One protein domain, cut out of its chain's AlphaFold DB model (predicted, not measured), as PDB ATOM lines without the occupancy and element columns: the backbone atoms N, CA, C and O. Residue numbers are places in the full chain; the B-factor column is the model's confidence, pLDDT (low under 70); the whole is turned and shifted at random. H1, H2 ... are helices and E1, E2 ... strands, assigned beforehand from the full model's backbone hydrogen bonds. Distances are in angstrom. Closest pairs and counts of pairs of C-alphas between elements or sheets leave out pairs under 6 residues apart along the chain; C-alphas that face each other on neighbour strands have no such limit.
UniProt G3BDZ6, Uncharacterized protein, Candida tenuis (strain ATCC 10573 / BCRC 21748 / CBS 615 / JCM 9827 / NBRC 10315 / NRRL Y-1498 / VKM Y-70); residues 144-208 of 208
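What this domain is: This is residues 144 to 208 of the 208 residues of an uncharacterized protein of Candida tenuis (strain ATCC 10573 / BCRC 21748 / CBS 615 / JCM 9827 / NBRC 10315 / NRRL Y-1498 / VKM Y-70) (UniProt G3BDZ6). You are looking at a long, thin piece: a hairpin of two helices, H1 and H2, side by side at one end, and a ribbon of two strands, E1 and E2, at the other. The chain runs along the ribbon in E1, out and back through the helical hairpin, and returns along the ribbon in E2, after which residues 204 to 208 run on as a tail. The 65 printed residues hold two named strands and two named helices, in the order E1, H1, H2, E2, and the sheet, in the order E1 - E2, is antiparallel. The class is mixed, helices and strands. The whole is extended, with a radius of gyration of the C-alphas of 18.8 A, and it spans 68 by 19 by 15 A, a rod.

How they stand to each other: Begin at residues 144 to 148, the strand E1, and set beside them residues 197 to 203, the strand E2. They are antiparallel neighbours, with 173 degrees between their directions. C-alphas 144 and 201 face each other at 4.5 A, and C-alphas 148 and 197 at 4.6 A. Look for N 145 and O 200, 2.8 A apart, and N 198 and O 147, 3.0 A apart, both within hydrogen-bond range. Next come H1, residues 154 to 171, and H2, residues 177 to 194, which form a helical hairpin. They touch, and their closest C-alphas are those of Leu 156 and Glu 190, 6.2 A apart. Their lines stand at a shallow tilt of 23 degrees, and they run opposite ways. In both helices every O i to N i+4 pair is within hydrogen-bond range. H1 and E2 are apart. The closest C-alphas of E1 and H2 are those of Ser 148 and Leu 194, 6.7 A apart.

Where its parts are: Find C-alpha 144 at (303.219, 245.234, 230.929); from there E1 runs 13.2 A to C-alpha 148. H1 begins at C-alpha 154, (300.037, 221.373, 225.784), and runs 25.9 A to C-alpha 171. H2 goes from C-alpha 177 to C-alpha 194, 25.4 A. E2 covers 20.0 A from C-alpha 197 to C-alpha 203, at (305.471, 253.473, 232.529).

The domain as a whole: The two C-alphas farthest apart are those of Gly 173, in the link from H1 to H2, and Thr 208, the chain's last residue, at 68.2 A. The first and last printed C-alphas, 144 and 208, are 22.5 A apart. The printed part has no cut, and the links E1 to H1, H1 to H2 and H2 to E2 are tight. The mean pLDDT of the printed part is 83.2; residues 149 to 151 and residue 208 are under 70.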
ATOM      1  N   MET A 144     302.646 246.498 230.478       94.31
ATOM      2  CA  MET A 144     303.219 245.234 230.929       94.31
ATOM      3  C   MET A 144     303.174 244.210 229.803       94.31
ATOM      4  O   MET A 144     302.115 243.959 229.233       94.31
ATOM      5  N   VAL A 145     304.315 243.589 229.520       92.75
ATOM      6  CA  VAL A 145     304.423 242.450 228.606       92.75
ATOM      7  C   VAL A 145     304.833 241.247 229.429       92.75
ATOM      8  O   VAL A 145     305.922 241.224 230.001       92.75
ATOM      9  N   LEU A 146     303.950 240.257 229.503       89.56
ATOM     10  CA  LEU A 146     304.173 239.024 230.246       89.56
ATOM     11  C   LEU A 146     304.312 237.878 229.249       89.56
ATOM     12  O   LEU A 146     303.411 237.637 228.450       89.56
ATOM     13  N   GLY A 147     305.446 237.186 229.296       83.69
ATOM     14  CA  GLY A 147     305.705 235.993 228.500       83.69
ATOM     15  C   GLY A 147     305.927 234.784 229.399       83.69
ATOM     16  O   GLY A 147     306.694 234.844 230.365       83.69
ATOM     17  N   SER A 148     305.281 233.669 229.062       70.94
ATOM     18  CA  SER A 148     305.633 232.366 229.630       70.94
ATOM     19  C   SER A 148     307.014 231.947 229.125       70.94
ATOM     20  O   SER A 148     307.387 232.254 227.989       70.94
ATOM     21  N   HIS A 149     307.794 231.263 229.961       63.53
ATOM     22  CA  HIS A 149     309.168 230.887 229.648       63.53
ATOM     23  C   HIS A 149     309.234 229.749 228.621       63.53
ATOM     24  O   HIS A 149     309.547 228.610 228.948       63.53
ATOM     25  N   GLY A 150     308.974 230.066 227.354       59.44
ATOM     26  CA  GLY A 150     309.472 229.311 226.208       59.44
ATOM     27  C   GLY A 150     309.018 227.849 226.084       59.44
ATOM     28  O   GLY A 150     309.646 227.089 225.347       59.44
ATOM     29  N   GLN A 151     308.019 227.420 226.854       65.19
ATOM     30  CA  GLN A 151     307.645 226.017 227.013       65.19
ATOM     31  C   GLN A 151     306.202 225.812 226.568       65.19
ATOM     32  O   GLN A 151     305.307 226.590 226.904       65.19
ATOM     33  N   ASP A 152     305.992 224.725 225.832       74.06
ATOM     34  CA  ASP A 152     304.678 224.279 225.394       74.06
ATOM     35  C   ASP A 152     303.776 223.994 226.608       74.06
ATOM     36  O   ASP A 152     304.140 223.227 227.501       74.06
ATOM     37  N   SER A 153     302.587 224.602 226.640       73.44
ATOM     38  CA  SER A 153     301.581 224.366 227.685       73.44
ATOM     39  C   SER A 153     300.694 223.145 227.400       73.44
ATOM     40  O   SER A 153     299.953 222.687 228.279       73.44
ATOM     41  N   SER A 154     300.792 222.560 226.202       76.75
ATOM     42  CA  SER A 154     300.037 221.373 225.784       76.75
ATOM     43  C   SER A 154     300.182 220.167 226.724       76.75
ATOM     44  O   SER A 154     299.160 219.524 226.995       76.75
ATOM     45  N   PRO A 155     301.372 219.849 227.287       81.81
ATOM     46  CA  PRO A 155     301.514 218.779 228.273       81.81
ATOM     47  C   PRO A 155     300.629 219.006 229.500       81.81
ATOM     48  O   PRO A 155     299.905 218.102 229.914       81.81
ATOM     49  N   LEU A 156     300.611 220.229 230.039       83.62
ATOM     50  CA  LEU A 156     299.787 220.572 231.195       83.62
ATOM     51  C   LEU A 156     298.287 220.499 230.861       83.62
ATOM     52  O   LEU A 156     297.506 219.946 231.639       83.62
ATOM     53  N   ASN A 157     297.887 220.981 229.682       82.06
ATOM     54  CA  ASN A 157     296.504 220.885 229.207       82.06
ATOM     55  C   ASN A 157     296.038 219.426 229.090       82.06
ATOM     56  O   ASN A 157     294.927 219.095 229.511       82.06
ATOM     57  N   ASN A 158     296.895 218.531 228.592       85.88
ATOM     58  CA  ASN A 158     296.608 217.098 228.518       85.88
ATOM     59  C   ASN A 158     296.443 216.488 229.923       85.88
ATOM     60  O   ASN A 158     295.470 215.777 230.180       85.88
ATOM     61  N   LEU A 159     297.311 216.842 230.878       87.44
ATOM     62  CA  LEU A 159     297.176 216.397 232.271       87.44
ATOM     63  C   LEU A 159     295.859 216.876 232.907       87.44
ATOM     64  O   LEU A 159     295.197 216.111 233.612       87.44
ATOM     65  N   PHE A 160     295.418 218.110 232.635       85.94
ATOM     66  CA  PHE A 160     294.116 218.595 233.110       85.94
ATOM     67  C   PHE A 160     292.933 217.863 232.466       85.94
ATOM     68  O   PHE A 160     291.952 217.566 233.155       85.94
ATOM     69  N   GLN A 161     293.021 217.519 231.180       86.69
ATOM     70  CA  GLN A 161     292.008 216.694 230.516       86.69
ATOM     71  C   GLN A 161     291.936 215.294 231.136       86.69
ATOM     72  O   GLN A 161     290.846 214.832 231.478       86.69
ATOM     73  N   GLN A 162     293.084 214.654 231.374       87.81
ATOM     74  CA  GLN A 162     293.155 213.366 232.070       87.81
ATOM     75  C   GLN A 162     292.543 213.457 233.471       87.81
ATOM     76  O   GLN A 162     291.753 212.595 233.856       87.81
ATOM     77  N   ARG A 163     292.815 214.544 234.204       87.81
ATOM     78  CA  ARG A 163     292.226 214.779 235.529       87.81
ATOM     79  C   ARG A 163     290.708 214.847 235.456       87.81
ATOM     80  O   ARG A 163     290.035 214.248 236.288       87.81
ATOM     81  N   ARG A 164     290.157 215.556 234.467       86.25
ATOM     82  CA  ARG A 164     288.704 215.655 234.265       86.25
ATOM     83  C   ARG A 164     288.077 214.284 234.005       86.25
ATOM     84  O   ARG A 164     287.031 213.990 234.576       86.25
ATOM     85  N   VAL A 165     288.728 213.444 233.200       88.94
ATOM     86  CA  VAL A 165     288.273 212.069 232.927       88.94
ATOM     87  C   VAL A 165     288.295 211.215 234.197       88.94
ATOM     88  O   VAL A 165     287.307 210.549 234.497       88.94
ATOM     89  N   LEU A 166     289.383 211.261 234.973       86.62
ATOM     90  CA  LEU A 166     289.496 210.507 236.226       86.62
ATOM     91  C   LEU A 166     288.476 210.969 237.275       86.62
ATOM     92  O   LEU A 166     287.852 210.131 237.916       86.62
ATOM     93  N   MET A 167     288.233 212.277 237.409       82.44
ATOM     94  CA  MET A 167     287.181 212.786 238.302       82.44
ATOM     95  C   MET A 167     285.785 212.307 237.877       82.44
ATOM     96  O   MET A 167     284.964 211.990 238.733       82.44
ATOM     97  N   GLY A 168     285.526 212.192 236.569       84.88
ATOM     98  CA  GLY A 168     284.292 211.588 236.058       84.88
ATOM     99  C   GLY A 168     284.137 210.122 236.477       84.88
ATOM    100  O   GLY A 168     283.079 209.733 236.966       84.88
ATOM    101  N   LYS A 169     285.209 209.330 236.367       85.44
ATOM    102  CA  LYS A 169     285.239 207.921 236.802       85.44
ATOM    103  C   LYS A 169     285.063 207.757 238.312       85.44
ATOM    104  O   LYS A 169     284.350 206.862 238.755       85.44
ATOM    105  N   GLN A 170     285.648 208.656 239.101       81.38
ATOM    106  CA  GLN A 170     285.447 208.686 240.550       81.38
ATOM    107  C   GLN A 170     283.976 208.926 240.912       81.38
ATOM    108  O   GLN A 170     283.450 208.272 241.808       81.38
ATOM    109  N   GLY A 171     283.299 209.822 240.184       77.88
ATOM    110  CA  GLY A 171     281.860 210.055 240.331       77.88
ATOM    111  C   GLY A 171     280.997 208.838 239.973       77.88
ATOM    112  O   GLY A 171     279.895 208.706 240.490       77.88
ATOM    113  N   MET A 172     281.514 207.923 239.148       82.06
ATOM    114  CA  MET A 172     280.892 206.630 238.827       82.06
ATOM    115  C   MET A 172     281.239 205.516 239.834       82.06
ATOM    116  O   MET A 172     280.864 204.365 239.629       82.06
ATOM    117  N   GLY A 173     281.951 205.834 240.922       78.75
ATOM    118  CA  GLY A 173     282.310 204.880 241.974       78.75
ATOM    119  C   GLY A 173     283.595 204.083 241.721       78.75
ATOM    120  O   GLY A 173     283.916 203.192 242.509       78.75
ATOM    121  N   GLU A 174     284.364 204.387 240.666       82.62
ATOM    122  CA  GLU A 174     285.667 203.752 240.434       82.62
ATOM    123  C   GLU A 174     286.739 204.285 241.404       82.62
ATOM    124  O   GLU A 174     286.866 205.490 241.641       82.62
ATOM    125  N   ASN A 175     287.573 203.389 241.945       82.56
ATOM    126  CA  ASN A 175     288.682 203.775 242.818       82.56
ATOM    127  C   ASN A 175     289.897 204.230 241.996       82.56
ATOM    128  O   ASN A 175     290.768 203.432 241.657       82.56
ATOM    129  N   VAL A 176     289.949 205.530 241.711       85.06
ATOM    130  CA  VAL A 176     291.015 206.192 240.934       85.06
ATOM    131  C   VAL A 176     292.004 206.985 241.802       85.06
ATOM    132  O   VAL A 176     292.793 207.769 241.282       85.06
ATOM    133  N   ASN A 177     291.990 206.806 243.129       82.62
ATOM    134  CA  ASN A 177     292.769 207.650 244.049       82.62
ATOM    135  C   ASN A 177     294.280 207.618 243.760       82.62
ATOM    136  O   ASN A 177     294.921 208.663 243.739       82.62
ATOM    137  N   LYS A 178     294.839 206.437 243.463       83.50
ATOM    138  CA  LYS A 178     296.269 206.301 243.135       83.50
ATOM    139  C   LYS A 178     296.641 207.019 241.836       83.50
ATOM    140  O   LYS A 178     297.681 207.667 241.781       83.50
ATOM    141  N   ASP A 179     295.789 206.929 240.818       82.81
ATOM    142  CA  ASP A 179     296.023 207.578 239.524       82.81
ATOM    143  C   ASP A 179     295.912 209.103 239.646       82.81
ATOM    144  O   ASP A 179     296.697 209.837 239.049       82.81
ATOM    145  N   LEU A 180     294.981 209.589 240.476       83.56
ATOM    146  CA  LEU A 180     294.844 211.010 240.793       83.56
ATOM    147  C   LEU A 180     296.057 211.562 241.549       83.56
ATOM    148  O   LEU A 180     296.471 212.686 241.263       83.56
ATOM    149  N   ASP A 181     296.637 210.796 242.473       85.88
ATOM    150  CA  ASP A 181     297.833 211.207 243.213       85.88
ATOM    151  C   ASP A 181     299.056 211.323 242.291       85.88
ATOM    152  O   ASP A 181     299.724 212.360 242.285       85.88
ATOM    153  N   VAL A 182     299.295 210.320 241.437       88.94
ATOM    154  CA  VAL A 182     300.371 210.362 240.428       88.94
ATOM    155  C   VAL A 182     300.173 211.543 239.478       88.94
ATOM    156  O   VAL A 182     301.107 212.299 239.209       88.94
ATOM    157  N   LEU A 183     298.943 211.749 239.003       88.81
ATOM    158  CA  LEU A 183     298.626 212.856 238.110       88.81
ATOM    159  C   LEU A 183     298.833 214.214 238.789       88.81
ATOM    160  O   LEU A 183     299.316 215.152 238.157       88.81
ATOM    161  N   ARG A 184     298.502 214.331 240.077       86.94
ATOM    162  CA  ARG A 184     298.710 215.556 240.853       86.94
ATOM    163  C   ARG A 184     300.189 215.912 240.940       86.94
ATOM    164  O   ARG A 184     300.520 217.090 240.826       86.94
ATOM    165  N   ASP A 185     301.062 214.931 241.132       88.44
ATOM    166  CA  ASP A 185     302.502 215.170 241.192       88.44
ATOM    167  C   ASP A 185     303.082 215.534 239.819       88.44
ATOM    168  O   ASP A 185     303.845 216.498 239.731       88.44
ATOM    169  N   SER A 186     302.623 214.896 238.738       89.06
ATOM    170  CA  SER A 186     302.958 215.304 237.364       89.06
ATOM    171  C   SER A 186     302.499 216.735 237.054       89.06
ATOM    172  O   SER A 186     303.267 217.532 236.523       89.06
ATOM    173  N   ILE A 187     301.276 217.108 237.456       88.00
ATOM    174  CA  ILE A 187     300.763 218.480 237.306       88.00
ATOM    175  C   ILE A 187     301.644 219.467 238.075       88.00
ATOM    176  O   ILE A 187     301.980 220.517 237.538       88.00
ATOM    177  N   LYS A 188     302.046 219.156 239.315       88.06
ATOM    178  CA  LYS A 188     302.929 220.043 240.095       88.06
ATOM    179  C   LYS A 188     304.268 220.268 239.395       88.06
ATOM    180  O   LYS A 188     304.759 221.392 239.415       88.06
ATOM    181  N   GLN A 189     304.852 219.225 238.803       86.69
ATOM    182  CA  GLN A 189     306.122 219.327 238.084       86.69
ATOM    183  C   GLN A 189     305.998 220.215 236.843       86.69
ATOM    184  O   GLN A 189     306.809 221.121 236.669       86.69
ATOM    185  N   GLU A 190     304.963 220.018 236.024       83.88
ATOM    186  CA  GLU A 190     304.736 220.853 234.838       83.88
ATOM    187  C   GLU A 190     304.378 222.301 235.204       83.88
ATOM    188  O   GLU A 190     304.900 223.242 234.613       83.88
ATOM    189  N   VAL A 191     303.575 222.510 236.253       84.62
ATOM    190  CA  VAL A 191     303.297 223.856 236.781       84.62
ATOM    191  C   VAL A 191     304.572 224.528 237.283       84.62
ATOM    192  O   VAL A 191     304.717 225.734 237.118       84.62
ATOM    193  N   HIS A 192     305.498 223.790 237.899       84.44
ATOM    194  CA  HIS A 192     306.757 224.373 238.357       84.44
ATOM    195  C   HIS A 192     307.599 224.898 237.191       84.44
ATOM    196  O   HIS A 192     308.123 226.002 237.295       84.44
ATOM    197  N   LYS A 193     307.649 224.163 236.073       80.81
ATOM    198  CA  LYS A 193     308.328 224.608 234.847       80.81
ATOM    199  C   LYS A 193     307.664 225.849 234.248       80.81
ATOM    200  O   LYS A 193     308.345 226.807 233.918       80.81
ATOM    201  N   LEU A 194     306.332 225.856 234.156       77.19
ATOM    202  CA  LEU A 194     305.569 226.974 233.580       77.19
ATOM    203  C   LEU A 194     305.477 228.206 234.494       77.19
ATOM    204  O   LEU A 194     305.072 229.273 234.046       77.19
ATOM    205  N   ARG A 195     305.813 228.074 235.783       77.88
ATOM    206  CA  ARG A 195     305.869 229.206 236.723       77.88
ATOM    207  C   ARG A 195     307.042 230.136 236.458       77.88
ATOM    208  O   ARG A 195     307.015 231.271 236.931       77.88
ATOM    209  N   GLU A 196     308.060 229.665 235.753       78.50
ATOM    210  CA  GLU A 196     309.102 230.542 235.250       78.50
ATOM    211  C   GLU A 196     308.491 231.394 234.131       78.50
ATOM    212  O   GLU A 196     307.920 230.882 233.170       78.50
ATOM    213  N   ALA A 197     308.551 232.713 234.288       80.00
ATOM    214  CA  ALA A 197     308.007 233.676 233.343       80.00
ATOM    215  C   ALA A 197     308.901 234.915 233.312       80.00
ATOM    216  O   ALA A 197     309.563 235.245 234.299       80.00
ATOM    217  N   VAL A 198     308.910 235.603 232.173       85.31
ATOM    218  CA  VAL A 198     309.625 236.868 232.000       85.31
ATOM    219  C   VAL A 198     308.592 237.963 231.803       85.31
ATOM    220  O   VAL A 198     307.703 237.854 230.961       85.31
ATOM    221  N   GLY A 199     308.706 239.019 232.604       88.44
ATOM    222  CA  GLY A 199     307.832 240.179 232.538       88.44
ATOM    223  C   GLY A 199     308.635 241.448 232.305       88.44
ATOM    224  O   GLY A 199     309.610 241.704 233.009       88.44
ATOM    225  N   PHE A 200     308.200 242.254 231.345       90.75
ATOM    226  CA  PHE A 200     308.673 243.617 231.152       90.75
ATOM    227  C   PHE A 200     307.585 244.573 231.614       90.75
ATOM    228  O   PHE A 200     306.428 244.430 231.226       90.75
ATOM    229  N   VAL A 201     307.953 245.546 232.443       94.31
ATOM    230  CA  VAL A 201     307.041 246.579 232.935       94.31
ATOM    231  C   VAL A 201     307.673 247.929 232.662       94.31
ATOM    232  O   VAL A 201     308.838 248.153 232.987       94.31
ATOM    233  N   THR A 202     306.905 248.828 232.062       93.44
ATOM    234  CA  THR A 202     307.313 250.209 231.832       93.44
ATOM    235  C   THR A 202     306.143 251.150 232.087       93.44
ATOM    236  O   THR A 202     304.980 250.751 232.033       93.44
ATOM    237  N   ILE A 203     306.455 252.406 232.380       93.81
ATOM    238  CA  ILE A 203     305.471 253.473 232.529       93.81
ATOM    239  C   ILE A 203     305.709 254.433 231.375       93.81
ATOM    240  O   ILE A 203     306.829 254.921 231.206       93.81
ATOM    241  N   LYS A 204     304.672 254.699 230.578       91.81
ATOM    242  CA  LYS A 204     304.765 255.678 229.500       91.81
ATOM    243  C   LYS A 204     304.857 257.074 230.124       91.81
ATOM    244  O   LYS A 204     303.912 257.480 230.805       91.81
ATOM    245  N   PRO A 205     305.970 257.802 229.938       90.00
ATOM    246  CA  PRO A 205     306.108 259.132 230.512       90.00
ATOM    247  C   PRO A 205     305.080 260.083 229.895       90.00
ATOM    248  O   PRO A 205     304.668 259.911 228.747       90.00
ATOM    249  N   SER A 206     304.666 261.095 230.654       85.44
ATOM    250  CA  SER A 206     303.997 262.255 230.076       85.44
ATOM    251  C   SER A 206     304.996 263.070 229.271       85.44
ATOM    252  O   SER A 206     306.052 263.423 229.801       85.44
ATOM    253  N   ASP A 207     304.644 263.403 228.033       73.81
ATOM    254  CA  ASP A 207     305.353 264.427 227.273       73.81
ATOM    255  C   ASP A 207     305.145 265.766 228.004       73.81
ATOM    256  O   ASP A 207     304.072 266.365 227.934       73.81
ATOM    257  N   THR A 208     306.125 266.162 228.819       49.66
ATOM    258  CA  THR A 208     306.205 267.494 229.449       49.66
ATOM    259  C   THR A 208     306.361 268.594 228.419       49.66
ATOM    260  O   THR A 208     307.178 268.394 227.491       49.66
TER     261      THR A 208